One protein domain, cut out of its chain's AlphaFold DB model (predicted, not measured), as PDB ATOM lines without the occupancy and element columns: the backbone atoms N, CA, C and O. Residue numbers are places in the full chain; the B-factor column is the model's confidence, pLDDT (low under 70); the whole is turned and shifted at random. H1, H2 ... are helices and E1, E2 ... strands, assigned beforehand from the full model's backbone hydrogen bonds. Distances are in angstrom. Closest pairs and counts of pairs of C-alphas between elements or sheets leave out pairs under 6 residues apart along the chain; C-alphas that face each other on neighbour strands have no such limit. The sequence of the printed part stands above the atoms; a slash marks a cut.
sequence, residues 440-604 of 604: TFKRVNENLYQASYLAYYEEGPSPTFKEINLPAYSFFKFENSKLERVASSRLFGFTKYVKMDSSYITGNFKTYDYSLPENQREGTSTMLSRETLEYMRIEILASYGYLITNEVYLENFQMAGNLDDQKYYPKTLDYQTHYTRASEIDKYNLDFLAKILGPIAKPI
ATOM      1  N   THR A 440      33.740 -42.632  -9.573       84.56
ATOM      2  CA  THR A 440      33.334 -41.461  -8.792       84.56
ATOM      3  C   THR A 440      32.428 -41.906  -7.651       84.56
ATOM      4  O   THR A 440      31.587 -42.786  -7.838       84.56
ATOM      5  N   PHE A 441      32.541 -41.278  -6.481       86.94
ATOM      6  CA  PHE A 441      31.605 -41.493  -5.381       86.94
ATOM      7  C   PHE A 441      31.265 -40.172  -4.694       86.94
ATOM      8  O   PHE A 441      32.144 -39.339  -4.474       86.94
ATOM      9  N   LYS A 442      29.983 -39.960  -4.380       88.00
ATOM     10  CA  LYS A 442      29.482 -38.726  -3.756       88.00
ATOM     11  C   LYS A 442      28.324 -38.993  -2.797       88.00
ATOM     12  O   LYS A 442      27.511 -39.893  -3.013       88.00
ATOM     13  N   ARG A 443      28.201 -38.148  -1.772       89.19
ATOM     14  CA  ARG A 443      26.973 -38.013  -0.976       89.19
ATOM     15  C   ARG A 443      25.926 -37.268  -1.810       89.19
ATOM     16  O   ARG A 443      26.239 -36.244  -2.409       89.19
ATOM     17  N   VAL A 444      24.706 -37.794  -1.872       89.44
ATOM     18  CA  VAL A 444      23.579 -37.221  -2.635       89.44
ATOM     19  C   VAL A 444      22.639 -36.449  -1.710       89.44
ATOM     20  O   VAL A 444      22.151 -35.382  -2.065       89.44
ATOM     21  N   ASN A 445      22.392 -36.983  -0.513       86.06
ATOM     22  CA  ASN A 445      21.688 -36.315   0.582       86.06
ATOM     23  C   ASN A 445      22.153 -36.914   1.925       86.06
ATOM     24  O   ASN A 445      23.152 -37.630   1.969       86.06
ATOM     25  N   GLU A 446      21.456 -36.627   3.026       82.56
ATOM     26  CA  GLU A 446      21.838 -37.089   4.366       82.56
ATOM     27  C   GLU A 446      22.102 -38.604   4.437       82.56
ATOM     28  O   GLU A 446      23.140 -39.007   4.964       82.56
ATOM     29  N   ASN A 447      21.234 -39.423   3.834       84.81
ATOM     30  CA  ASN A 447      21.252 -40.883   3.981       84.81
ATOM     31  C   ASN A 447      21.533 -41.643   2.671       84.81
ATOM     32  O   ASN A 447      21.556 -42.872   2.684       84.81
ATOM     33  N   LEU A 448      21.734 -40.943   1.548       90.44
ATOM     34  CA  LEU A 448      21.947 -41.535   0.224       90.44
ATOM     35  C   LEU A 448      23.304 -41.140  -0.364       90.44
ATOM     36  O   LEU A 448      23.656 -39.959  -0.422       90.44
ATOM     37  N   TYR A 449      24.006 -42.133  -0.897       92.00
ATOM     38  CA  TYR A 449      25.281 -42.012  -1.593       92.00
ATOM     39  C   TYR A 449      25.193 -42.654  -2.981       92.00
ATOM     40  O   TYR A 449      24.366 -43.535  -3.220       92.00
ATOM     41  N   GLN A 450      26.058 -42.218  -3.891       91.19
ATOM     42  CA  GLN A 450      26.130 -42.677  -5.275       91.19
ATOM     43  C   GLN A 450      27.577 -43.023  -5.620       91.19
ATOM     44  O   GLN A 450      28.440 -42.158  -5.496       91.19
ATOM     45  N   ALA A 451      27.813 -44.233  -6.130       89.19
ATOM     46  CA  ALA A 451      28.947 -44.533  -7.000       89.19
ATOM     47  C   ALA A 451      28.529 -44.370  -8.469       89.19
ATOM     48  O   ALA A 451      27.402 -44.719  -8.834       89.19
ATOM     49  N   SER A 452      29.441 -43.905  -9.317       87.44
ATOM     50  CA  SER A 452      29.255 -43.889 -10.770       87.44
ATOM     51  C   SER A 452      30.570 -44.095 -11.520       87.44
ATOM     52  O   SER A 452      31.570 -43.443 -11.214       87.44
ATOM     53  N   TYR A 453      30.549 -44.977 -12.515       84.62
ATOM     54  CA  TYR A 453      31.668 -45.277 -13.416       84.62
ATOM     55  C   TYR A 453      31.198 -45.208 -14.873       84.62
ATOM     56  O   TYR A 453      29.995 -45.154 -15.139       84.62
ATOM     57  N   LEU A 454      32.135 -45.202 -15.820       83.94
ATOM     58  CA  LEU A 454      31.832 -45.171 -17.249       83.94
ATOM     59  C   LEU A 454      31.788 -46.609 -17.789       83.94
ATOM     60  O   LEU A 454      32.824 -47.267 -17.860       83.94
ATOM     61  N   ALA A 455      30.602 -47.121 -18.124       80.50
ATOM     62  CA  ALA A 455      30.461 -48.472 -18.657       80.50
ATOM     63  C   ALA A 455      30.632 -48.445 -20.178       80.50
ATOM     64  O   ALA A 455      29.827 -47.834 -20.880       80.50
ATOM     65  N   TYR A 456      31.682 -49.093 -20.681       76.44
ATOM     66  CA  TYR A 456      31.885 -49.305 -22.113       76.44
ATOM     67  C   TYR A 456      31.213 -50.605 -22.560       76.44
ATOM     68  O   TYR A 456      31.345 -51.632 -21.896       76.44
ATOM     69  N   TYR A 457      30.526 -50.554 -23.699       72.25
ATOM     70  CA  TYR A 457      29.840 -51.693 -24.306       72.25
ATOM     71  C   TYR A 457      30.467 -51.950 -25.678       72.25
ATOM     72  O   TYR A 457      30.217 -51.197 -26.617       72.25
ATOM     73  N   GLU A 458      31.314 -52.974 -25.790       54.34
ATOM     74  CA  GLU A 458      32.142 -53.210 -26.989       54.34
ATOM     75  C   GLU A 458      31.320 -53.601 -28.229       54.34
ATOM     76  O   GLU A 458      31.671 -53.222 -29.342       54.34
ATOM     77  N   GLU A 459      30.180 -54.270 -28.036       52.59
ATOM     78  CA  GLU A 459      29.185 -54.558 -29.086       52.59
ATOM     79  C   GLU A 459      28.080 -53.478 -29.174       52.59
ATOM     80  O   GLU A 459      27.116 -53.626 -29.922       52.59
ATOM     81  N   GLY A 460      28.204 -52.391 -28.401       47.62
ATOM     82  CA  GLY A 460      27.149 -51.402 -28.163       47.62
ATOM     83  C   GLY A 460      26.051 -51.912 -27.209       47.62
ATOM     84  O   GLY A 460      25.799 -53.116 -27.121       47.62
ATOM     85  N   PRO A 461      25.366 -51.033 -26.453       49.66
ATOM     86  CA  PRO A 461      24.277 -51.455 -25.584       49.66
ATOM     87  C   PRO A 461      22.981 -51.571 -26.404       49.66
ATOM     88  O   PRO A 461      22.115 -50.701 -26.375       49.66
ATOM     89  N   SER A 462      22.862 -52.698 -27.116       56.25
ATOM     90  CA  SER A 462      21.754 -53.053 -28.020       56.25
ATOM     91  C   SER A 462      21.608 -52.161 -29.276       56.25
ATOM     92  O   SER A 462      22.217 -51.095 -29.358       56.25
ATOM     93  N   PRO A 463      20.774 -52.547 -30.270       55.25
ATOM     94  CA  PRO A 463      20.472 -51.741 -31.465       55.25
ATOM     95  C   PRO A 463      19.762 -50.387 -31.228       55.25
ATOM     96  O   PRO A 463      19.174 -49.845 -32.163       55.25
ATOM     97  N   THR A 464      19.729 -49.870 -29.994       64.12
ATOM     98  CA  THR A 464      18.685 -48.928 -29.533       64.12
ATOM     99  C   THR A 464      19.224 -47.662 -28.872       64.12
ATOM    100  O   THR A 464      18.616 -46.600 -29.012       64.12
ATOM    101  N   PHE A 465      20.362 -47.740 -28.181       78.12
ATOM    102  CA  PHE A 465      21.070 -46.562 -27.676       78.12
ATOM    103  C   PHE A 465      22.183 -46.188 -28.645       78.12
ATOM    104  O   PHE A 465      22.841 -47.065 -29.203       78.12
ATOM    105  N   LYS A 466      22.429 -44.889 -28.833       83.00
ATOM    106  CA  LYS A 466      23.560 -44.454 -29.665       83.00
ATOM    107  C   LYS A 466      24.869 -44.461 -28.888       83.00
ATOM    108  O   LYS A 466      25.918 -44.622 -29.498       83.00
ATOM    109  N   GLU A 467      24.827 -44.273 -27.572       88.50
ATOM    110  CA  GLU A 467      26.011 -44.160 -26.720       88.50
ATOM    111  C   GLU A 467      26.624 -45.519 -26.354       88.50
ATOM    112  O   GLU A 467      25.993 -46.335 -25.689       88.50
ATOM    113  N   ILE A 468      27.905 -45.720 -26.680       85.50
ATOM    114  CA  ILE A 468      28.657 -46.939 -26.322       85.50
ATOM    115  C   ILE A 468      29.415 -46.827 -24.988       85.50
ATOM    116  O   ILE A 468      30.115 -47.759 -24.595       85.50
ATOM    117  N   ASN A 469      29.305 -45.690 -24.294       86.56
ATOM    118  CA  ASN A 469      29.975 -45.409 -23.019       86.56
ATOM    119  C   ASN A 469      29.032 -44.769 -21.977       86.56
ATOM    120  O   ASN A 469      29.330 -43.717 -21.409       86.56
ATOM    121  N   LEU A 470      27.859 -45.362 -21.746       86.44
ATOM    122  CA  LEU A 470      26.891 -44.822 -20.784       86.44
ATOM    123  C   LEU A 470      27.421 -44.900 -19.334       86.44
ATOM    124  O   LEU A 470      27.940 -45.940 -18.920       86.44
ATOM    125  N   PRO A 471      27.271 -43.840 -18.518       85.44
ATOM    126  CA  PRO A 471      27.611 -43.900 -17.104       85.44
ATOM    127  C   PRO A 471      26.657 -44.843 -16.363       85.44
ATOM    128  O   PRO A 471      25.435 -44.710 -16.439       85.44
ATOM    129  N   ALA A 472      27.223 -45.787 -15.616       84.62
ATOM    130  CA  ALA A 472      26.487 -46.722 -14.776       84.62
ATOM    131  C   ALA A 472      26.514 -46.252 -13.315       84.62
ATOM    132  O   ALA A 472      27.534 -45.769 -12.815       84.62
ATOM    133  N   TYR A 473      25.385 -46.397 -12.616       86.69
ATOM    134  CA  TYR A 473      25.162 -45.802 -11.297       86.69
ATOM    135  C   TYR A 473      24.783 -46.861 -10.259       86.69
ATOM    136  O   TYR A 473      23.879 -47.663 -10.475       86.69
ATOM    137  N   SER A 474      25.432 -46.830  -9.096       88.31
ATOM    138  CA  SER A 474      25.088 -47.656  -7.932       88.31
ATOM    139  C   SER A 474      24.767 -46.761  -6.738       88.31
ATOM    140  O   SER A 474      25.531 -45.848  -6.435       88.31
ATOM    141  N   PHE A 475      23.663 -47.027  -6.043       91.12
ATOM    142  CA  PHE A 475      23.224 -46.228  -4.896       91.12
ATOM    143  C   PHE A 475      23.402 -46.984  -3.589       91.12
ATOM    144  O   PHE A 475      23.242 -48.203  -3.549       91.12
ATOM    145  N   PHE A 476      23.720 -46.254  -2.521       92.44
ATOM    146  CA  PHE A 476      24.008 -46.822  -1.209       92.44
ATOM    147  C   PHE A 476      23.366 -46.005  -0.087       92.44
ATOM    148  O   PHE A 476      23.265 -44.780  -0.178       92.44
ATOM    149  N   LYS A 477      22.976 -46.688   0.986       92.94
ATOM    150  CA  LYS A 477      22.548 -46.108   2.263       92.94
ATOM    151  C   LYS A 477      23.573 -46.427   3.341       92.94
ATOM    152  O   LYS A 477      24.171 -47.498   3.303       92.94
ATOM    153  N   PHE A 478      23.745 -45.529   4.308       89.31
ATOM    154  CA  PHE A 478      24.542 -45.806   5.503       89.31
ATOM    155  C   PHE A 478      23.634 -45.937   6.724       89.31
ATOM    156  O   PHE A 478      23.118 -44.943   7.229       89.31
ATOM    157  N   GLU A 479      23.423 -47.170   7.179       86.62
ATOM    158  CA  GLU A 479      22.539 -47.512   8.296       86.62
ATOM    159  C   GLU A 479      23.229 -48.582   9.162       86.62
ATOM    160  O   GLU A 479      23.966 -49.424   8.656       86.62
ATOM    161  N   ASN A 480      23.049 -48.541  10.488       85.75
ATOM    162  CA  ASN A 480      23.634 -49.513  11.433       85.75
ATOM    163  C   ASN A 480      25.164 -49.732  11.302       85.75
ATOM    164  O   ASN A 480      25.659 -50.842  11.479       85.75
ATOM    165  N   SER A 481      25.928 -48.668  11.025       85.75
ATOM    166  CA  SER A 481      27.386 -48.699  10.772       85.75
ATOM    167  C   SER A 481      27.824 -49.445   9.499       85.75
ATOM    168  O   SER A 481      29.011 -49.731   9.328       85.75
ATOM    169  N   LYS A 482      26.893 -49.739   8.582       88.06
ATOM    170  CA  LYS A 482      27.142 -50.468   7.336       88.06
ATOM    171  C   LYS A 482      26.710 -49.647   6.121       88.06
ATOM    172  O   LYS A 482      25.674 -48.985   6.146       88.06
ATOM    173  N   LEU A 483      27.502 -49.700   5.050       89.69
ATOM    174  CA  LEU A 483      27.139 -49.129   3.752       89.69
ATOM    175  C   LEU A 483      26.466 -50.216   2.899       89.69
ATOM    176  O   LEU A 483      27.109 -51.189   2.511       89.69
ATOM    177  N   GLU A 484      25.171 -50.075   2.624       91.31
ATOM    178  CA  GLU A 484      24.365 -51.082   1.922       91.31
ATOM    179  C   GLU A 484      23.883 -50.591   0.555       91.31
ATOM    180  O   GLU A 484      23.386 -49.474   0.417       91.31
ATOM    181  N   ARG A 485      24.019 -51.448  -0.466       90.56
ATOM    182  CA  ARG A 485      23.579 -51.198  -1.846       90.56
ATOM    183  C   ARG A 485      22.049 -51.178  -1.925       90.56
ATOM    184  O   ARG A 485      21.390 -52.126  -1.509       90.56
ATOM    185  N   VAL A 486      21.478 -50.124  -2.505       89.94
ATOM    186  CA  VAL A 486      20.029 -49.978  -2.702       89.94
ATOM    187  C   VAL A 486      19.634 -50.576  -4.054       89.94
ATOM    188  O   VAL A 486      20.057 -50.084  -5.100       89.94
ATOM    189  N   ALA A 487      18.811 -51.625  -4.042       84.06
ATOM    190  CA  ALA A 487      18.414 -52.346  -5.251       84.06
ATOM    191  C   ALA A 487      17.493 -51.520  -6.171       84.06
ATOM    192  O   ALA A 487      16.415 -51.056  -5.768       84.06
ATOM    193  N   SER A 488      17.894 -51.385  -7.438       78.75
ATOM    194  CA  SER A 488      17.114 -50.767  -8.511       78.75
ATOM    195  C   SER A 488      16.978 -51.733  -9.678       78.75
ATOM    196  O   SER A 488      17.966 -52.311 -10.104       78.75
ATOM    197  N   SER A 489      15.763 -51.864 -10.204       73.19
ATOM    198  CA  SER A 489      15.425 -52.681 -11.375       73.19
ATOM    199  C   SER A 489      15.329 -51.854 -12.662       73.19
ATOM    200  O   SER A 489      14.627 -52.213 -13.601       73.19
ATOM    201  N   ARG A 490      15.985 -50.693 -12.661       79.56
ATOM    202  CA  ARG A 490      16.063 -49.752 -13.775       79.56
ATOM    203  C   ARG A 490      17.508 -49.693 -14.250       79.56
ATOM    204  O   ARG A 490      18.392 -49.479 -13.417       79.56
ATOM    205  N   LEU A 491      17.723 -49.817 -15.556       79.69
ATOM    206  CA  LEU A 491      19.005 -49.600 -16.223       79.69
ATOM    207  C   LEU A 491      19.542 -48.204 -15.876       79.69
ATOM    208  O   LEU A 491      20.663 -48.055 -15.391       79.69
ATOM    209  N   PHE A 492      18.686 -47.185 -15.974       86.06
ATOM    210  CA  PHE A 492      18.971 -45.828 -15.518       86.06
ATOM    211  C   PHE A 492      18.556 -45.664 -14.051       86.06
ATOM    212  O   PHE A 492      17.703 -44.851 -13.678       86.06
ATOM    213  N   GLY A 493      19.189 -46.469 -13.190       85.88
ATOM    214  CA  GLY A 493      18.841 -46.648 -11.778       85.88
ATOM    215  C   GLY A 493      18.754 -45.368 -10.940       85.88
ATOM    216  O   GLY A 493      18.004 -45.337  -9.966       85.88
ATOM    217  N   PHE A 494      19.454 -44.299 -11.334       90.12
ATOM    218  CA  PHE A 494      19.413 -42.988 -10.675       90.12
ATOM    219  C   PHE A 494      18.041 -42.307 -10.743       90.12
ATOM    220  O   PHE A 494      17.674 -41.601  -9.802       90.12
ATOM    221  N   THR A 495      17.247 -42.571 -11.787       92.94
ATOM    222  CA  THR A 495      15.903 -41.988 -11.985       92.94
ATOM    223  C   THR A 495      14.931 -42.287 -10.839       92.94
ATOM    224  O   THR A 495      13.929 -41.592 -10.692       92.94
ATOM    225  N   LYS A 496      15.218 -43.316 -10.029       91.31
ATOM    226  CA  LYS A 496      14.424 -43.769  -8.877       91.31
ATOM    227  C   LYS A 496      14.780 -43.048  -7.566       91.31
ATOM    228  O   LYS A 496      13.998 -43.089  -6.620       91.31
ATOM    229  N   TYR A 497      15.952 -42.406  -7.488       92.56
ATOM    230  CA  TYR A 497      16.501 -41.854  -6.237       92.56
ATOM    231  C   TYR A 497      16.940 -40.391  -6.316       92.56
ATOM    232  O   TYR A 497      17.091 -39.749  -5.278       92.56
ATOM    233  N   VAL A 498      17.162 -39.864  -7.521       93.50
ATOM    234  CA  VAL A 498      17.693 -38.516  -7.735       93.50
ATOM    235  C   VAL A 498      16.784 -37.743  -8.680       93.50
ATOM    236  O   VAL A 498      16.310 -38.276  -9.683       93.50
ATOM    237  N   LYS A 499      16.550 -36.470  -8.356       95.38
ATOM    238  CA  LYS A 499      15.921 -35.508  -9.262       95.38
ATOM    239  C   LYS A 499      16.933 -35.117 -10.338       95.38
ATOM    240  O   LYS A 499      18.012 -34.642 -10.002       95.38
ATOM    241  N   MET A 500      16.601 -35.363 -11.601       94.38
ATOM    242  CA  MET A 500      17.505 -35.170 -12.733       94.38
ATOM    243  C   MET A 500      17.816 -33.691 -12.973       94.38
ATOM    244  O   MET A 500      16.926 -32.846 -13.029       94.38
ATOM    245  N   ASP A 501      19.093 -33.407 -13.185       92.94
ATOM    246  CA  ASP A 501      19.597 -32.153 -13.732       92.94
ATOM    247  C   ASP A 501      20.415 -32.443 -15.006       92.94
ATOM    248  O   ASP A 501      20.471 -33.582 -15.484       92.94
ATOM    249  N   SER A 502      21.043 -31.419 -15.586       92.44
ATOM    250  CA  SER A 502      21.843 -31.574 -16.806       92.44
ATOM    251  C   SER A 502      22.993 -32.581 -16.668       92.44
ATOM    252  O   SER A 502      23.317 -33.233 -17.655       92.44
ATOM    253  N   SER A 503      23.560 -32.797 -15.475       90.44
ATOM    254  CA  SER A 503      24.695 -33.714 -15.262       90.44
ATOM    255  C   SER A 503      24.367 -35.205 -15.429       90.44
ATOM    256  O   SER A 503      25.280 -36.028 -15.449       90.44
ATOM    257  N   TYR A 504      23.087 -35.565 -15.578       91.56
ATOM    258  CA  TYR A 504      22.646 -36.929 -15.912       91.56
ATOM    259  C   TYR A 504      22.362 -37.126 -17.408       91.56
ATOM    260  O   TYR A 504      22.055 -38.240 -17.825       91.56
ATOM    261  N   ILE A 505      22.435 -36.055 -18.209       93.06
ATOM    262  CA  ILE A 505      22.140 -36.074 -19.651       93.06
ATOM    263  C   ILE A 505      23.229 -35.422 -20.513       93.06
ATOM    264  O   ILE A 505      23.139 -35.491 -21.738       93.06
ATOM    265  N   THR A 506      24.246 -34.803 -19.907       93.12
ATOM    266  CA  THR A 506      25.429 -34.253 -20.582       93.12
ATOM    267  C   THR A 506      26.706 -34.973 -20.147       93.12
ATOM    268  O   THR A 506      26.804 -35.484 -19.032       93.12
ATOM    269  N   GLY A 507      27.689 -35.044 -21.042       90.81
ATOM    270  CA  GLY A 507      28.916 -35.815 -20.842       90.81
ATOM    271  C   GLY A 507      29.695 -35.982 -22.145       90.81
ATOM    272  O   GLY A 507      29.259 -35.508 -23.186       90.81
ATOM    273  N   ASN A 508      30.846 -36.653 -22.097       91.94
ATOM    274  CA  ASN A 508      31.648 -36.947 -23.289       91.94
ATOM    275  C   ASN A 508      31.270 -38.329 -23.837       91.94
ATOM    276  O   ASN A 508      31.947 -39.327 -23.568       91.94
ATOM    277  N   PHE A 509      30.158 -38.399 -24.564       91.31
ATOM    278  CA  PHE A 509      29.647 -39.661 -25.085       91.31
ATOM    279  C   PHE A 509      30.329 -40.031 -26.405       91.31
ATOM    280  O   PHE A 509      30.406 -39.210 -27.317       91.31
ATOM    281  N   LYS A 510      30.799 -41.276 -26.516       90.94
ATOM    282  CA  LYS A 510      31.124 -41.937 -27.785       90.94
ATOM    283  C   LYS A 510      29.838 -42.541 -28.334       90.94
ATOM    284  O   LYS A 510      29.118 -43.198 -27.583       90.94
ATOM    285  N   THR A 511      29.571 -42.366 -29.622       88.00
ATOM    286  CA  THR A 511      28.364 -42.894 -30.268       88.00
ATOM    287  C   THR A 511      28.688 -43.852 -31.405       88.00
ATOM    288  O   THR A 511      29.674 -43.635 -32.106       88.00
ATOM    289  N   TYR A 512      27.838 -44.856 -31.624       85.44
ATOM    290  CA  TYR A 512      27.909 -45.766 -32.769       85.44
ATOM    291  C   TYR A 512      26.530 -45.898 -33.429       85.44
ATOM    292  O   TYR A 512      25.574 -46.336 -32.792       85.44
ATOM    293  N   ASP A 513      26.402 -45.505 -34.698       82.81
ATOM    294  CA  ASP A 513      25.129 -45.536 -35.429       82.81
ATOM    295  C   ASP A 513      25.146 -46.576 -36.559       82.81
ATOM    296  O   ASP A 513      25.686 -46.346 -37.641       82.81
ATOM    297  N   TYR A 514      24.514 -47.729 -36.321       78.31
ATOM    298  CA  TYR A 514      24.421 -48.831 -37.287       78.31
ATOM    299  C   TYR A 514      23.711 -48.471 -38.605       78.31
ATOM    300  O   TYR A 514      23.882 -49.197 -39.588       78.31
ATOM    301  N   SER A 515      22.941 -47.374 -38.663       80.44
ATOM    302  CA  SER A 515      22.284 -46.922 -39.900       80.44
ATOM    303  C   SER A 515      23.238 -46.237 -40.887       80.44
ATOM    304  O   SER A 515      22.892 -46.067 -42.058       80.44
ATOM    305  N   LEU A 516      24.445 -45.871 -40.440       82.56
ATOM    306  CA  LEU A 516      25.457 -45.210 -41.258       82.56
ATOM    307  C   LEU A 516      26.413 -46.215 -41.937       82.56
ATOM    308  O   LEU A 516      26.589 -47.348 -41.461       82.56
ATOM    309  N   PRO A 517      27.069 -45.812 -43.049       87.06
ATOM    310  CA  PRO A 517      28.196 -46.545 -43.620       87.06
ATOM    311  C   PRO A 517      29.269 -46.815 -42.563       87.06
ATOM    312  O   PRO A 517      29.500 -45.987 -41.689       87.06
ATOM    313  N   GLU A 518      29.943 -47.961 -42.654       82.31
ATOM    314  CA  GLU A 518      30.866 -48.462 -41.625       82.31
ATOM    315  C   GLU A 518      31.935 -47.440 -41.196       82.31
ATOM    316  O   GLU A 518      32.160 -47.240 -40.006       82.31
ATOM    317  N   ASN A 519      32.494 -46.694 -42.152       86.56
ATOM    318  CA  ASN A 519      33.475 -45.627 -41.929       86.56
ATOM    319  C   ASN A 519      32.893 -44.298 -41.394       86.56
ATOM    320  O   ASN A 519      33.594 -43.287 -41.396       86.56
ATOM    321  N   GLN A 520      31.617 -44.272 -41.007       85.50
ATOM    322  CA  GLN A 520      30.886 -43.101 -40.500       85.50
ATOM    323  C   GLN A 520      30.036 -43.411 -39.256       85.50
ATOM    324  O   GLN A 520      29.339 -42.524 -38.772       85.50
ATOM    325  N   ARG A 521      30.058 -44.651 -38.741       85.44
ATOM    326  CA  ARG A 521      29.222 -45.049 -37.593       85.44
ATOM    327  C   ARG A 521      29.685 -44.431 -36.282       85.44
ATOM    328  O   ARG A 521      28.845 -44.083 -35.457       85.44
ATOM    329  N   GLU A 522      30.997 -44.316 -36.094       89.31
ATOM    330  CA  GLU A 522      31.589 -43.711 -34.904       89.31
ATOM    331  C   GLU A 522      31.402 -42.190 -34.876       89.31
ATOM    332  O   GLU A 522      31.602 -41.492 -35.869       89.31
ATOM    333  N   GLY A 523      31.075 -41.667 -33.697       89.56
ATOM    334  CA  GLY A 523      30.952 -40.238 -33.447       89.56
ATOM    335  C   GLY A 523      31.084 -39.891 -31.968       89.56
ATOM    336  O   GLY A 523      31.381 -40.742 -31.126       89.56
ATOM    337  N   THR A 524      30.847 -38.622 -31.644       93.06
ATOM    338  CA  THR A 524      30.826 -38.134 -30.261       93.06
ATOM    339  C   THR A 524      29.696 -37.140 -30.046       93.06
ATOM    340  O   THR A 524      29.469 -36.284 -30.903       93.06
ATOM    341  N   SER A 525      29.058 -37.182 -28.877       92.75
ATOM    342  CA  SER A 525      28.025 -36.227 -28.468       92.75
ATOM    343  C   SER A 525      28.316 -35.645 -27.084       92.75
ATOM    344  O   SER A 525      28.870 -36.321 -26.220       92.75
ATOM    345  N   THR A 526      27.905 -34.394 -26.865       94.75
ATOM    346  CA  THR A 526      27.937 -33.736 -25.547       94.75
ATOM    347  C   THR A 526      26.663 -33.960 -24.724       94.75
ATOM    348  O   THR A 526      26.623 -33.605 -23.544       94.75
ATOM    349  N   MET A 527      25.619 -34.539 -25.333       93.25
ATOM    350  CA  MET A 527      24.341 -34.885 -24.696       93.25
ATOM    351  C   MET A 527      23.853 -36.272 -25.131       93.25
ATOM    352  O   MET A 527      24.159 -36.705 -26.242       93.25
ATOM    353  N   LEU A 528      23.069 -36.938 -24.286       92.50
ATOM    354  CA  LEU A 528      22.437 -38.219 -24.618       92.50
ATOM    355  C   LEU A 528      21.456 -38.099 -25.795       92.50
ATOM    356  O   LEU A 528      20.775 -37.081 -25.957       92.50
ATOM    357  N   SER A 529      21.360 -39.169 -26.584       90.31
ATOM    358  CA  SER A 529      20.451 -39.281 -27.719       90.31
ATOM    359  C   SER A 529      18.980 -39.213 -27.299       90.31
ATOM    360  O   SER A 529      18.605 -39.452 -26.145       90.31
ATOM    361  N   ARG A 530      18.108 -38.905 -28.268       89.12
ATOM    362  CA  ARG A 530      16.662 -38.859 -28.023       89.12
ATOM    363  C   ARG A 530      16.131 -40.226 -27.600       89.12
ATOM    364  O   ARG A 530      15.273 -40.293 -26.731       89.12
ATOM    365  N   GLU A 531      16.647 -41.285 -28.209       86.19
ATOM    366  CA  GLU A 531      16.282 -42.680 -27.970       86.19
ATOM    367  C   GLU A 531      16.647 -43.102 -26.536       86.19
ATOM    368  O   GLU A 531      15.804 -43.635 -25.812       86.19
ATOM    369  N   THR A 532      17.850 -42.752 -26.074       88.19
ATOM    370  CA  THR A 532      18.310 -43.000 -24.697       88.19
ATOM    371  C   THR A 532      17.467 -42.242 -23.660       88.19
ATOM    372  O   THR A 532      17.046 -42.815 -22.652       88.19
ATOM    373  N   LEU A 533      17.138 -40.969 -23.918       91.69
ATOM    374  CA  LEU A 533      16.247 -40.178 -23.055       91.69
ATOM    375  C   LEU A 533      14.790 -40.681 -23.072       91.69
ATOM    376  O   LEU A 533      14.103 -40.628 -22.051       91.69
ATOM    377  N   GLU A 534      14.310 -41.179 -24.212       89.06
ATOM    378  CA  GLU A 534      12.985 -41.794 -24.338       89.06
ATOM    379  C   GLU A 534      12.915 -43.102 -23.541       89.06
ATOM    380  O   GLU A 534      11.961 -43.308 -22.794       89.06
ATOM    381  N   TYR A 535      13.956 -43.937 -23.585       87.12
ATOM    382  CA  TYR A 535      14.024 -45.150 -22.769       87.12
ATOM    383  C   TYR A 535      13.978 -44.846 -21.267       87.12
ATOM    384  O   TYR A 535      13.235 -45.508 -20.548       87.12
ATOM    385  N   MET A 536      14.674 -43.807 -20.779       89.44
ATOM    386  CA  MET A 536      14.536 -43.361 -19.380       89.44
ATOM    387  C   MET A 536      13.074 -43.042 -19.024       89.44
ATOM    388  O   MET A 536      12.597 -43.406 -17.947       89.44
ATOM    389  N   ARG A 537      12.341 -42.383 -19.933       91.00
ATOM    390  CA  ARG A 537      10.923 -42.041 -19.747       91.00
ATOM    391  C   ARG A 537      10.033 -43.285 -19.729       91.00
ATOM    392  O   ARG A 537       9.172 -43.401 -18.852       91.00
ATOM    393  N   ILE A 538      10.261 -44.216 -20.654       86.94
ATOM    394  CA  ILE A 538       9.566 -45.507 -20.722       86.94
ATOM    395  C   ILE A 538       9.820 -46.313 -19.451       86.94
ATOM    396  O   ILE A 538       8.871 -46.784 -18.840       86.94
ATOM    397  N   GLU A 539      11.069 -46.432 -19.010       87.19
ATOM    398  CA  GLU A 539      11.482 -47.231 -17.855       87.19
ATOM    399  C   GLU A 539      10.865 -46.731 -16.535       87.19
ATOM    400  O   GLU A 539      10.388 -47.531 -15.718       87.19
ATOM    401  N   ILE A 540      10.777 -45.407 -16.348       89.88
ATOM    402  CA  ILE A 540      10.031 -44.817 -15.227       89.88
ATOM    403  C   ILE A 540       8.559 -45.262 -15.280       89.88
ATOM    404  O   ILE A 540       8.035 -45.770 -14.287       89.88
ATOM    405  N   LEU A 541       7.891 -45.132 -16.430       87.88
ATOM    406  CA  LEU A 541       6.466 -45.461 -16.588       87.88
ATOM    407  C   LEU A 541       6.176 -46.973 -16.516       87.88
ATOM    408  O   LEU A 541       5.193 -47.397 -15.899       87.88
ATOM    409  N   ALA A 542       7.049 -47.802 -17.084       84.88
ATOM    410  CA  ALA A 542       6.972 -49.258 -17.067       84.88
ATOM    411  C   ALA A 542       7.027 -49.802 -15.633       84.88
ATOM    412  O   ALA A 542       6.278 -50.724 -15.306       84.88
ATOM    413  N   SER A 543       7.791 -49.159 -14.736       84.75
ATOM    414  CA  SER A 543       7.827 -49.514 -13.306       84.75
ATOM    415  C   SER A 543       6.490 -49.323 -12.560       84.75
ATOM    416  O   SER A 543       6.304 -49.890 -11.483       84.75
ATOM    417  N   TYR A 544       5.510 -48.622 -13.151       84.81
ATOM    418  CA  TYR A 544       4.126 -48.536 -12.654       84.81
ATOM    419  C   TYR A 544       3.140 -49.470 -13.395       84.81
ATOM    420  O   TYR A 544       2.045 -49.769 -12.891       84.81
ATOM    421  N   GLY A 545       3.556 -50.033 -14.534       81.06
ATOM    422  CA  GLY A 545       2.756 -50.902 -15.405       81.06
ATOM    423  C   GLY A 545       2.179 -50.198 -16.637       81.06
ATOM    424  O   GLY A 545       1.127 -50.614 -17.134       81.06
ATOM    425  N   TYR A 546       2.818 -49.127 -17.116       83.69
ATOM    426  CA  TYR A 546       2.531 -48.552 -18.435       83.69
ATOM    427  C   TYR A 546       2.784 -49.588 -19.536       83.69
ATOM    428  O   TYR A 546       3.783 -50.309 -19.474       83.69
ATOM    429  N   LEU A 547       1.881 -49.691 -20.515       81.88
ATOM    430  CA  LEU A 547       2.035 -50.599 -21.655       81.88
ATOM    431  C   LEU A 547       3.002 -50.005 -22.693       81.88
ATOM    432  O   LEU A 547       2.684 -48.986 -23.299       81.88
ATOM    433  N   ILE A 548       4.142 -50.670 -22.901       81.94
ATOM    434  CA  ILE A 548       5.087 -50.393 -23.991       81.94
ATOM    435  C   ILE A 548       4.502 -50.976 -25.283       81.94
ATOM    436  O   ILE A 548       4.041 -52.120 -25.291       81.94
ATOM    437  N   THR A 549       4.499 -50.188 -26.354       80.25
ATOM    438  CA  THR A 549       3.887 -50.522 -27.651       80.25
ATOM    439  C   THR A 549       4.875 -50.533 -28.815       80.25
ATOM    440  O   THR A 549       4.625 -51.228 -29.796       80.25
ATOM    441  N   ASN A 550       6.010 -49.837 -28.713       80.75
ATOM    442  CA  ASN A 550       7.146 -50.031 -29.609       80.75
ATOM    443  C   ASN A 550       7.845 -51.371 -29.309       80.75
ATOM    444  O   ASN A 550       8.360 -51.583 -28.209       80.75
ATOM    445  N   GLU A 551       7.875 -52.253 -30.308       80.25
ATOM    446  CA  GLU A 551       8.441 -53.605 -30.219       80.25
ATOM    447  C   GLU A 551       9.929 -53.585 -29.833       80.25
ATOM    448  O   GLU A 551      10.321 -54.321 -28.934       80.25
ATOM    449  N   VAL A 552      10.727 -52.665 -30.389       77.06
ATOM    450  CA  VAL A 552      12.155 -52.522 -30.054       77.06
ATOM    451  C   VAL A 552      12.325 -52.169 -28.576       77.06
ATOM    452  O   VAL A 552      13.083 -52.821 -27.861       77.06
ATOM    453  N   TYR A 553      11.600 -51.170 -28.062       77.25
ATOM    454  CA  TYR A 553      11.697 -50.816 -26.640       77.25
ATOM    455  C   TYR A 553      11.190 -51.939 -25.719       77.25
ATOM    456  O   TYR A 553      11.734 -52.122 -24.629       77.25
ATOM    457  N   LEU A 554      10.198 -52.722 -26.156       76.50
ATOM    458  CA  LEU A 554       9.686 -53.874 -25.413       76.50
ATOM    459  C   LEU A 554      10.697 -55.033 -25.362       76.50
ATOM    460  O   LEU A 554      10.905 -55.591 -24.285       76.50
ATOM    461  N   GLU A 555      11.345 -55.373 -26.480       74.31
ATOM    462  CA  GLU A 555      12.403 -56.393 -26.543       74.31
ATOM    463  C   GLU A 555      13.562 -56.041 -25.604       74.31
ATOM    464  O   GLU A 555      13.963 -56.860 -24.778       74.31
ATOM    465  N   ASN A 556      14.030 -54.789 -25.635       70.69
ATOM    466  CA  ASN A 556      15.068 -54.303 -24.722       70.69
ATOM    467  C   ASN A 556      14.669 -54.416 -23.249       70.69
ATOM    468  O   ASN A 556      15.452 -54.904 -22.434       70.69
ATOM    469  N   PHE A 557      13.448 -53.997 -22.905       70.94
ATOM    470  CA  PHE A 557      12.960 -54.061 -21.527       70.94
ATOM    471  C   PHE A 557      12.834 -55.511 -21.027       70.94
ATOM    472  O   PHE A 557      13.019 -55.778 -19.840       70.94
ATOM    473  N   GLN A 558      12.567 -56.465 -21.927       67.62
ATOM    474  CA  GLN A 558      12.572 -57.897 -21.617       67.62
ATOM    475  C   GLN A 558      13.996 -58.467 -21.500       67.62
ATOM    476  O   GLN A 558      14.266 -59.214 -20.560       67.62
ATOM    477  N   MET A 559      14.922 -58.090 -22.387       62.88
ATOM    478  CA  MET A 559      16.325 -58.533 -22.339       62.88
ATOM    479  C   MET A 559      17.073 -58.000 -21.106       62.88
ATOM    480  O   MET A 559      17.854 -58.733 -20.497       62.88
ATOM    481  N   ALA A 560      16.798 -56.761 -20.689       58.75
ATOM    482  CA  ALA A 560      17.369 -56.156 -19.483       58.75
ATOM    483  C   ALA A 560      16.889 -56.823 -18.174       58.75
ATOM    484  O   ALA A 560      17.554 -56.706 -17.143       58.75
ATOM    485  N   GLY A 561      15.770 -57.558 -18.200       51.47
ATOM    486  CA  GLY A 561      15.164 -58.202 -17.024       51.47
ATOM    487  C   GLY A 561      15.944 -59.383 -16.426       51.47
ATOM    488  O   GLY A 561      15.513 -59.948 -15.423       51.47
ATOM    489  N   ASN A 562      17.086 -59.764 -17.006       42.28
ATOM    490  CA  ASN A 562      17.871 -60.945 -16.619       42.28
ATOM    491  C   ASN A 562      18.821 -60.751 -15.413       42.28
ATOM    492  O   ASN A 562      19.567 -61.677 -15.097       42.28
ATOM    493  N   LEU A 563      18.837 -59.580 -14.757       44.19
ATOM    494  CA  LEU A 563      19.834 -59.254 -13.717       44.19
ATOM    495  C   LEU A 563      19.311 -59.091 -12.278       44.19
ATOM    496  O   LEU A 563      20.131 -59.162 -11.369       44.19
ATOM    497  N   ASP A 564      18.003 -58.924 -12.042       44.41
ATOM    498  CA  ASP A 564      17.401 -59.157 -10.713       44.41
ATOM    499  C   ASP A 564      15.860 -59.264 -10.796       44.41
ATOM    500  O   ASP A 564      15.176 -58.295 -11.126       44.41
ATOM    501  N   ASP A 565      15.345 -60.466 -10.513       48.78
ATOM    502  CA  ASP A 565      13.948 -60.956 -10.456       48.78
ATOM    503  C   ASP A 565      12.788 -59.947 -10.690       48.78
ATOM    504  O   ASP A 565      11.967 -59.687  -9.804       48.78
ATOM    505  N   GLN A 566      12.657 -59.396 -11.909       54.06
ATOM    506  CA  GLN A 566      11.493 -58.592 -12.310       54.06
ATOM    507  C   GLN A 566      10.867 -59.031 -13.632       54.06
ATOM    508  O   GLN A 566      11.382 -58.807 -14.724       54.06
ATOM    509  N   LYS A 567       9.644 -59.558 -13.523       58.03
ATOM    510  CA  LYS A 567       8.717 -59.689 -14.647       58.03
ATOM    511  C   LYS A 567       8.014 -58.357 -14.887       58.03
ATOM    512  O   LYS A 567       7.373 -57.812 -13.988       58.03
ATOM    513  N   TYR A 568       8.089 -57.867 -16.118       69.88
ATOM    514  CA  TYR A 568       7.270 -56.756 -16.588       69.88
ATOM    515  C   TYR A 568       5.783 -57.154 -16.589       69.88
ATOM    516  O   TYR A 568       5.399 -58.151 -17.200       69.88
ATOM    517  N   TYR A 569       4.942 -56.370 -15.907       68.50
ATOM    518  CA  TYR A 569       3.493 -56.591 -15.821       68.50
ATOM    519  C   TYR A 569       2.729 -55.394 -16.422       68.50
ATOM    520  O   TYR A 569       2.405 -54.452 -15.684       68.50
ATOM    521  N   PRO A 570       2.440 -55.398 -17.740       73.31
ATOM    522  CA  PRO A 570       1.668 -54.337 -18.388       73.31
ATOM    523  C   PRO A 570       0.238 -54.262 -17.837       73.31
ATOM    524  O   PRO A 570      -0.377 -55.285 -17.531       73.31
ATOM    525  N   LYS A 571      -0.306 -53.043 -17.716       73.06
ATOM    526  CA  LYS A 571      -1.663 -52.796 -17.190       73.06
ATOM    527  C   LYS A 571      -2.501 -51.910 -18.109       73.06
ATOM    528  O   LYS A 571      -3.588 -52.312 -18.504       73.06
ATOM    529  N   THR A 572      -2.033 -50.697 -18.413       75.44
ATOM    530  CA  THR A 572      -2.811 -49.693 -19.169       75.44
ATOM    531  C   THR A 572      -1.920 -48.717 -19.940       75.44
ATOM    532  O   THR A 572      -0.776 -48.474 -19.560       75.44
ATOM    533  N   LEU A 573      -2.491 -48.112 -20.988       74.06
ATOM    534  CA  LEU A 573      -1.875 -47.072 -21.829       74.06
ATOM    535  C   LEU A 573      -2.027 -45.638 -21.285       74.06
ATOM    536  O   LEU A 573      -1.444 -44.708 -21.838       74.06
ATOM    537  N   ASP A 574      -2.832 -45.424 -20.239       81.44
ATOM    538  CA  ASP A 574      -3.097 -44.079 -19.716       81.44
ATOM    539  C   ASP A 574      -1.926 -43.545 -18.878       81.44
ATOM    540  O   ASP A 574      -1.744 -43.928 -17.719       81.44
ATOM    541  N   TYR A 575      -1.177 -42.605 -19.456       82.75
ATOM    542  CA  TYR A 575      -0.112 -41.868 -18.779       82.75
ATOM    543  C   TYR A 575      -0.577 -41.218 -17.469       82.75
ATOM    544  O   TYR A 575       0.147 -41.284 -16.476       82.75
ATOM    545  N   GLN A 576      -1.775 -40.621 -17.424       84.38
ATOM    546  CA  GLN A 576      -2.184 -39.811 -16.277       84.38
ATOM    547  C   GLN A 576      -2.413 -40.672 -15.028       84.38
ATOM    548  O   GLN A 576      -1.997 -40.286 -13.932       84.38
ATOM    549  N   THR A 577      -2.988 -41.869 -15.179       83.00
ATOM    550  CA  THR A 577      -3.099 -42.873 -14.107       83.00
ATOM    551  C   THR A 577      -1.737 -43.247 -13.518       83.00
ATOM    552  O   THR A 577      -1.620 -43.384 -12.298       83.00
ATOM    553  N   HIS A 578      -0.702 -43.410 -14.347       82.31
ATOM    554  CA  HIS A 578       0.635 -43.792 -13.874       82.31
ATOM    555  C   HIS A 578       1.398 -42.605 -13.281       82.31
ATOM    556  O   HIS A 578       1.910 -42.726 -12.173       82.31
ATOM    557  N   TYR A 579       1.378 -41.434 -13.925       85.62
ATOM    558  CA  TYR A 579       1.963 -40.194 -13.394       85.62
ATOM    559  C   TYR A 579       1.376 -39.815 -12.023       85.62
ATOM    560  O   TYR A 579       2.100 -39.442 -11.103       85.62
ATOM    561  N   THR A 580       0.063 -39.989 -11.833       87.19
ATOM    562  CA  THR A 580      -0.602 -39.714 -10.544       87.19
ATOM    563  C   THR A 580      -0.133 -40.666  -9.431       87.19
ATOM    564  O   THR A 580      -0.088 -40.275  -8.264       87.19
ATOM    565  N   ARG A 581       0.270 -41.897  -9.781       86.75
ATOM    566  CA  ARG A 581       0.837 -42.907  -8.864       86.75
ATOM    567  C   ARG A 581       2.357 -42.795  -8.684       86.75
ATOM    568  O   ARG A 581       2.901 -43.465  -7.806       86.75
ATOM    569  N   ALA A 582       3.032 -41.993  -9.503       89.06
ATOM    570  CA  ALA A 582       4.480 -41.869  -9.495       89.06
ATOM    571  C   ALA A 582       4.999 -41.149  -8.237       89.06
ATOM    572  O   ALA A 582       4.297 -40.328  -7.633       89.06
ATOM    573  N   SER A 583       6.237 -41.452  -7.828       94.50
ATOM    574  CA  SER A 583       6.875 -40.763  -6.699       94.50
ATOM    575  C   SER A 583       7.167 -39.290  -7.026       94.50
ATOM    576  O   SER A 583       7.213 -38.895  -8.188       94.50
ATOM    577  N   GLU A 584       7.430 -38.465  -6.012       96.06
ATOM    578  CA  GLU A 584       7.822 -37.055  -6.205       96.06
ATOM    579  C   GLU A 584       9.200 -36.876  -6.878       96.06
ATOM    580  O   GLU A 584       9.562 -35.765  -7.277       96.06
ATOM    581  N   ILE A 585       9.981 -37.955  -7.001       95.25
ATOM    582  CA  ILE A 585      11.211 -38.004  -7.803       95.25
ATOM    583  C   ILE A 585      10.853 -38.374  -9.246       95.25
ATOM    584  O   ILE A 585      11.246 -37.675 -10.173       95.25
ATOM    585  N   ASP A 586      10.036 -39.411  -9.436       95.88
ATOM    586  CA  ASP A 586       9.620 -39.883 -10.759       95.88
ATOM    587  C   ASP A 586       8.787 -38.842 -11.519       95.88
ATOM    588  O   ASP A 586       9.064 -38.594 -12.687       95.88
ATOM    589  N   LYS A 587       7.833 -38.166 -10.864       96.44
ATOM    590  CA  LYS A 587       7.081 -37.038 -11.446       96.44
ATOM    591  C   LYS A 587       8.018 -35.937 -11.937       96.44
ATOM    592  O   LYS A 587       7.937 -35.523 -13.087       96.44
ATOM    593  N   TYR A 588       8.956 -35.520 -11.083       97.50
ATOM    594  CA  TYR A 588       9.949 -34.500 -11.421       97.50
ATOM    595  C   TYR A 588      10.826 -34.928 -12.610       97.50
ATOM    596  O   TYR A 588      11.115 -34.112 -13.482       97.50
ATOM    597  N   ASN A 589      11.215 -36.204 -12.674       97.25
ATOM    598  CA  ASN A 589      12.035 -36.751 -13.754       97.25
ATOM    599  C   ASN A 589      11.248 -36.889 -15.071       97.25
ATOM    600  O   ASN A 589      11.782 -36.577 -16.133       97.25
ATOM    601  N   LEU A 590       9.963 -37.250 -15.014       95.38
ATOM    602  CA  LEU A 590       9.058 -37.221 -16.169       95.38
ATOM    603  C   LEU A 590       8.845 -35.786 -16.679       95.38
ATOM    604  O   LEU A 590       8.953 -35.555 -17.880       95.38
ATOM    605  N   ASP A 591       8.638 -34.814 -15.785       95.12
ATOM    606  CA  ASP A 591       8.526 -33.387 -16.124       95.12
ATOM    607  C   ASP A 591       9.839 -32.801 -16.669       95.12
ATOM    608  O   ASP A 591       9.823 -31.882 -17.490       95.12
ATOM    609  N   PHE A 592      10.992 -33.294 -16.209       96.06
ATOM    610  CA  PHE A 592      12.311 -32.941 -16.736       96.06
ATOM    611  C   PHE A 592      12.483 -33.473 -18.166       96.06
ATOM    612  O   PHE A 592      12.750 -32.696 -19.082       96.06
ATOM    613  N   LEU A 593      12.228 -34.767 -18.384       95.31
ATOM    614  CA  LEU A 593      12.309 -35.406 -19.700       95.31
ATOM    615  C   LEU A 593      11.285 -34.827 -20.692       95.31
ATOM    616  O   LEU A 593      11.612 -34.613 -21.857       95.31
ATOM    617  N   ALA A 594      10.070 -34.485 -20.249       92.94
ATOM    618  CA  ALA A 594       9.033 -33.885 -21.094       92.94
ATOM    619  C   ALA A 594       9.403 -32.488 -21.634       92.94
ATOM    620  O   ALA A 594       8.966 -32.132 -22.729       92.94
ATOM    621  N   LYS A 595      10.243 -31.717 -20.925       93.38
ATOM    622  CA  LYS A 595      10.776 -30.426 -21.415       93.38
ATOM    623  C   LYS A 595      11.763 -30.590 -22.575       93.38
ATOM    624  O   LYS A 595      11.974 -29.634 -23.313       93.38
ATOM    625  N   ILE A 596      12.354 -31.777 -22.728       92.50
ATOM    626  CA  ILE A 596      13.372 -32.090 -23.742       92.50
ATOM    627  C   ILE A 596      12.743 -32.865 -24.910       92.50
ATOM    628  O   ILE A 596      12.931 -32.517 -26.072       92.50
ATOM    629  N   LEU A 597      11.962 -33.906 -24.604       90.75
ATOM    630  CA  LEU A 597      11.360 -34.821 -25.582       90.75
ATOM    631  C   LEU A 597      10.037 -34.318 -26.183       90.75
ATOM    632  O   LEU A 597       9.584 -34.860 -27.198       90.75
ATOM    633  N   GLY A 598       9.412 -33.325 -25.542       88.12
ATOM    634  CA  GLY A 598       8.012 -32.947 -25.736       88.12
ATOM    635  C   GLY A 598       7.042 -33.823 -24.922       88.12
ATOM    636  O   GLY A 598       7.441 -34.860 -24.381       88.12
ATOM    637  N   PRO A 599       5.757 -33.435 -24.814       79.88
ATOM    638  CA  PRO A 599       4.741 -34.214 -24.106       79.88
ATOM    639  C   PRO A 599       4.458 -35.558 -24.797       79.88
ATOM    640  O   PRO A 599       4.628 -35.705 -26.007       79.88
ATOM    641  N   ILE A 600       3.970 -36.535 -24.028       75.62
ATOM    642  CA  ILE A 600       3.572 -37.853 -24.541       75.62
ATOM    643  C   ILE A 600       2.251 -37.708 -25.311       75.62
ATOM    644  O   ILE A 600       1.169 -37.690 -24.732       75.62
ATOM    645  N   ALA A 601       2.352 -37.555 -26.634       58.16
ATOM    646  CA  ALA A 601       1.214 -37.319 -27.530       58.16
ATOM    647  C   ALA A 601       0.552 -38.608 -28.067       58.16
ATOM    648  O   ALA A 601      -0.489 -38.541 -28.723       58.16
ATOM    649  N   LYS A 602       1.169 -39.770 -27.831       60.94
ATOM    650  CA  LYS A 602       0.731 -41.119 -28.227       60.94
ATOM    651  C   LYS A 602       1.283 -42.143 -27.221       60.94
ATOM    652  O   LYS A 602       2.209 -41.789 -26.492       60.94
ATOM    653  N   PRO A 603       0.782 -43.392 -27.207       60.19
ATOM    654  CA  PRO A 603       1.545 -44.534 -26.711       60.19
ATOM    655  C   PRO A 603       2.988 -44.545 -27.227       60.19
ATOM    656  O   PRO A 603       3.237 -44.121 -28.361       60.19
ATOM    657  N   ILE A 604       3.898 -45.021 -26.378       60.25
ATOM    658  CA  ILE A 604       5.329 -45.223 -26.655       60.25
ATOM    659  C   ILE A 604       5.596 -46.723 -26.773       60.25
ATOM    660  O   ILE A 604       4.860 -47.498 -26.121       60.25
TER     661      ILE A 604
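Overview. This is residues 440 to 604 of the 604 residues of the protein "WG repeat-containing protein" of Cyclobacteriaceae bacterium (UniProt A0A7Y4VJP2). A long side of strands runs past a cluster of helices: a strongly twisted four-strand sheet, E1 to E4, and a separate two-strand hairpin, E5 and E6, lie one after the other along the longest axis, their tips at opposite ends. To one side of them H2 lies in the middle of the cluster, with H5 beside it and H3 and H4 around it, while short H1 lies between H2 and the sheet. The printed part has 165 residues, with five named helices and six named strands in the order E1 E2 E3 E4 H1 E5 E6 H2 H3 H4 H5; the class is mixed, helices and strands. The larger sheet has the order E1, E2, E3, E4 and the smaller one E5, E6, both antiparallel throughout. The whole is compact, with a radius of gyration of the C-alphas of 16.4 A and spans of 55 by 38 by 31 A.

Along the chain. Find C-alpha 440 at (33.334, -41.461, -8.792), where E1, residues 440 to 443, begins. E2 follows at residues 448 to 454, 20.4 A long. For E3, the longest strand, go from C-alpha 471 at (27.611, -43.900, -17.104) to C-alpha 479 at (22.539, -47.512, 8.296), 26.2 A away. E4 is residues 482 to 485 and H1 residues 493 to 496. E5, residues 506 to 512, spans 16.9 A, and E6, residues 522 to 527, spans 15.3 A. Then come H2, residues 530 to 542, 17.9 A, and H3, residues 551 to 562, 18.1 A. H4 is residues 575 to 581, and H5, residues 586 to 597, 15.8 A, ends at C-alpha 597 at (11.360, -34.821, -25.582).

Arrangement. Start at the four-strand sheet, a meander, each strand the antiparallel neighbour of the one before, with E1 and E4 as edge strands. Look for N 442 and O 450, 2.9 A apart, in the hairpin E1 and E2; for N 451 and O 474, 2.8 A, between E2 and E3; and for N 484 and O 477, 2.8 A, in the hairpin E3 and E4. H1 only grazes this sheet; Tyr 473 of E3 and Gly 493 have the closest C-alphas, 6.4 A apart. H1 only just touches H2, with 3 pairs of C-alphas within 8 A, the closest being Thr 495 and Ile 540 at 7.3 A. H2 is the hub, touching three helices. It touches H5 at a shallow tilt of 27 degrees, opposite ways; the closest C-alphas, of Arg 537 and Leu 590, are 6.3 A apart. With residue 541 alone H2 only just touches H4, with 3 pairs within 8 A; Leu 541 and His 578 are closest at 6.6 A. H2 and H3 are close but not clearly touching, the closest C-alphas being those of Tyr 535 and Tyr 553 at 7.2 A. In the hairpin E5 and E6, N 511 and O 523 are 2.9 A apart, within hydrogen-bond range; E5 is apart from E2 and E3. Every O i to N i+4 pair is within range in H2 and H4, against 6 of 8 in H3 and 7 of 8 in H5; H1 is too short for such a pair.

Size, cuts and confidence. The two C-alphas farthest apart, those of Asn 480 and Pro 517, are 55.3 A apart. The printed part has no cut and ends at Ile 604, the chain's last residue. Look for the long links at residues 455 to 470, between E2 and E3, and residues 563 to 574, between H3 and H4. The mean pLDDT of the printed part is 82.5; residues 458 to 464, 558 to 569 and 601 to 604 of this model are under 70.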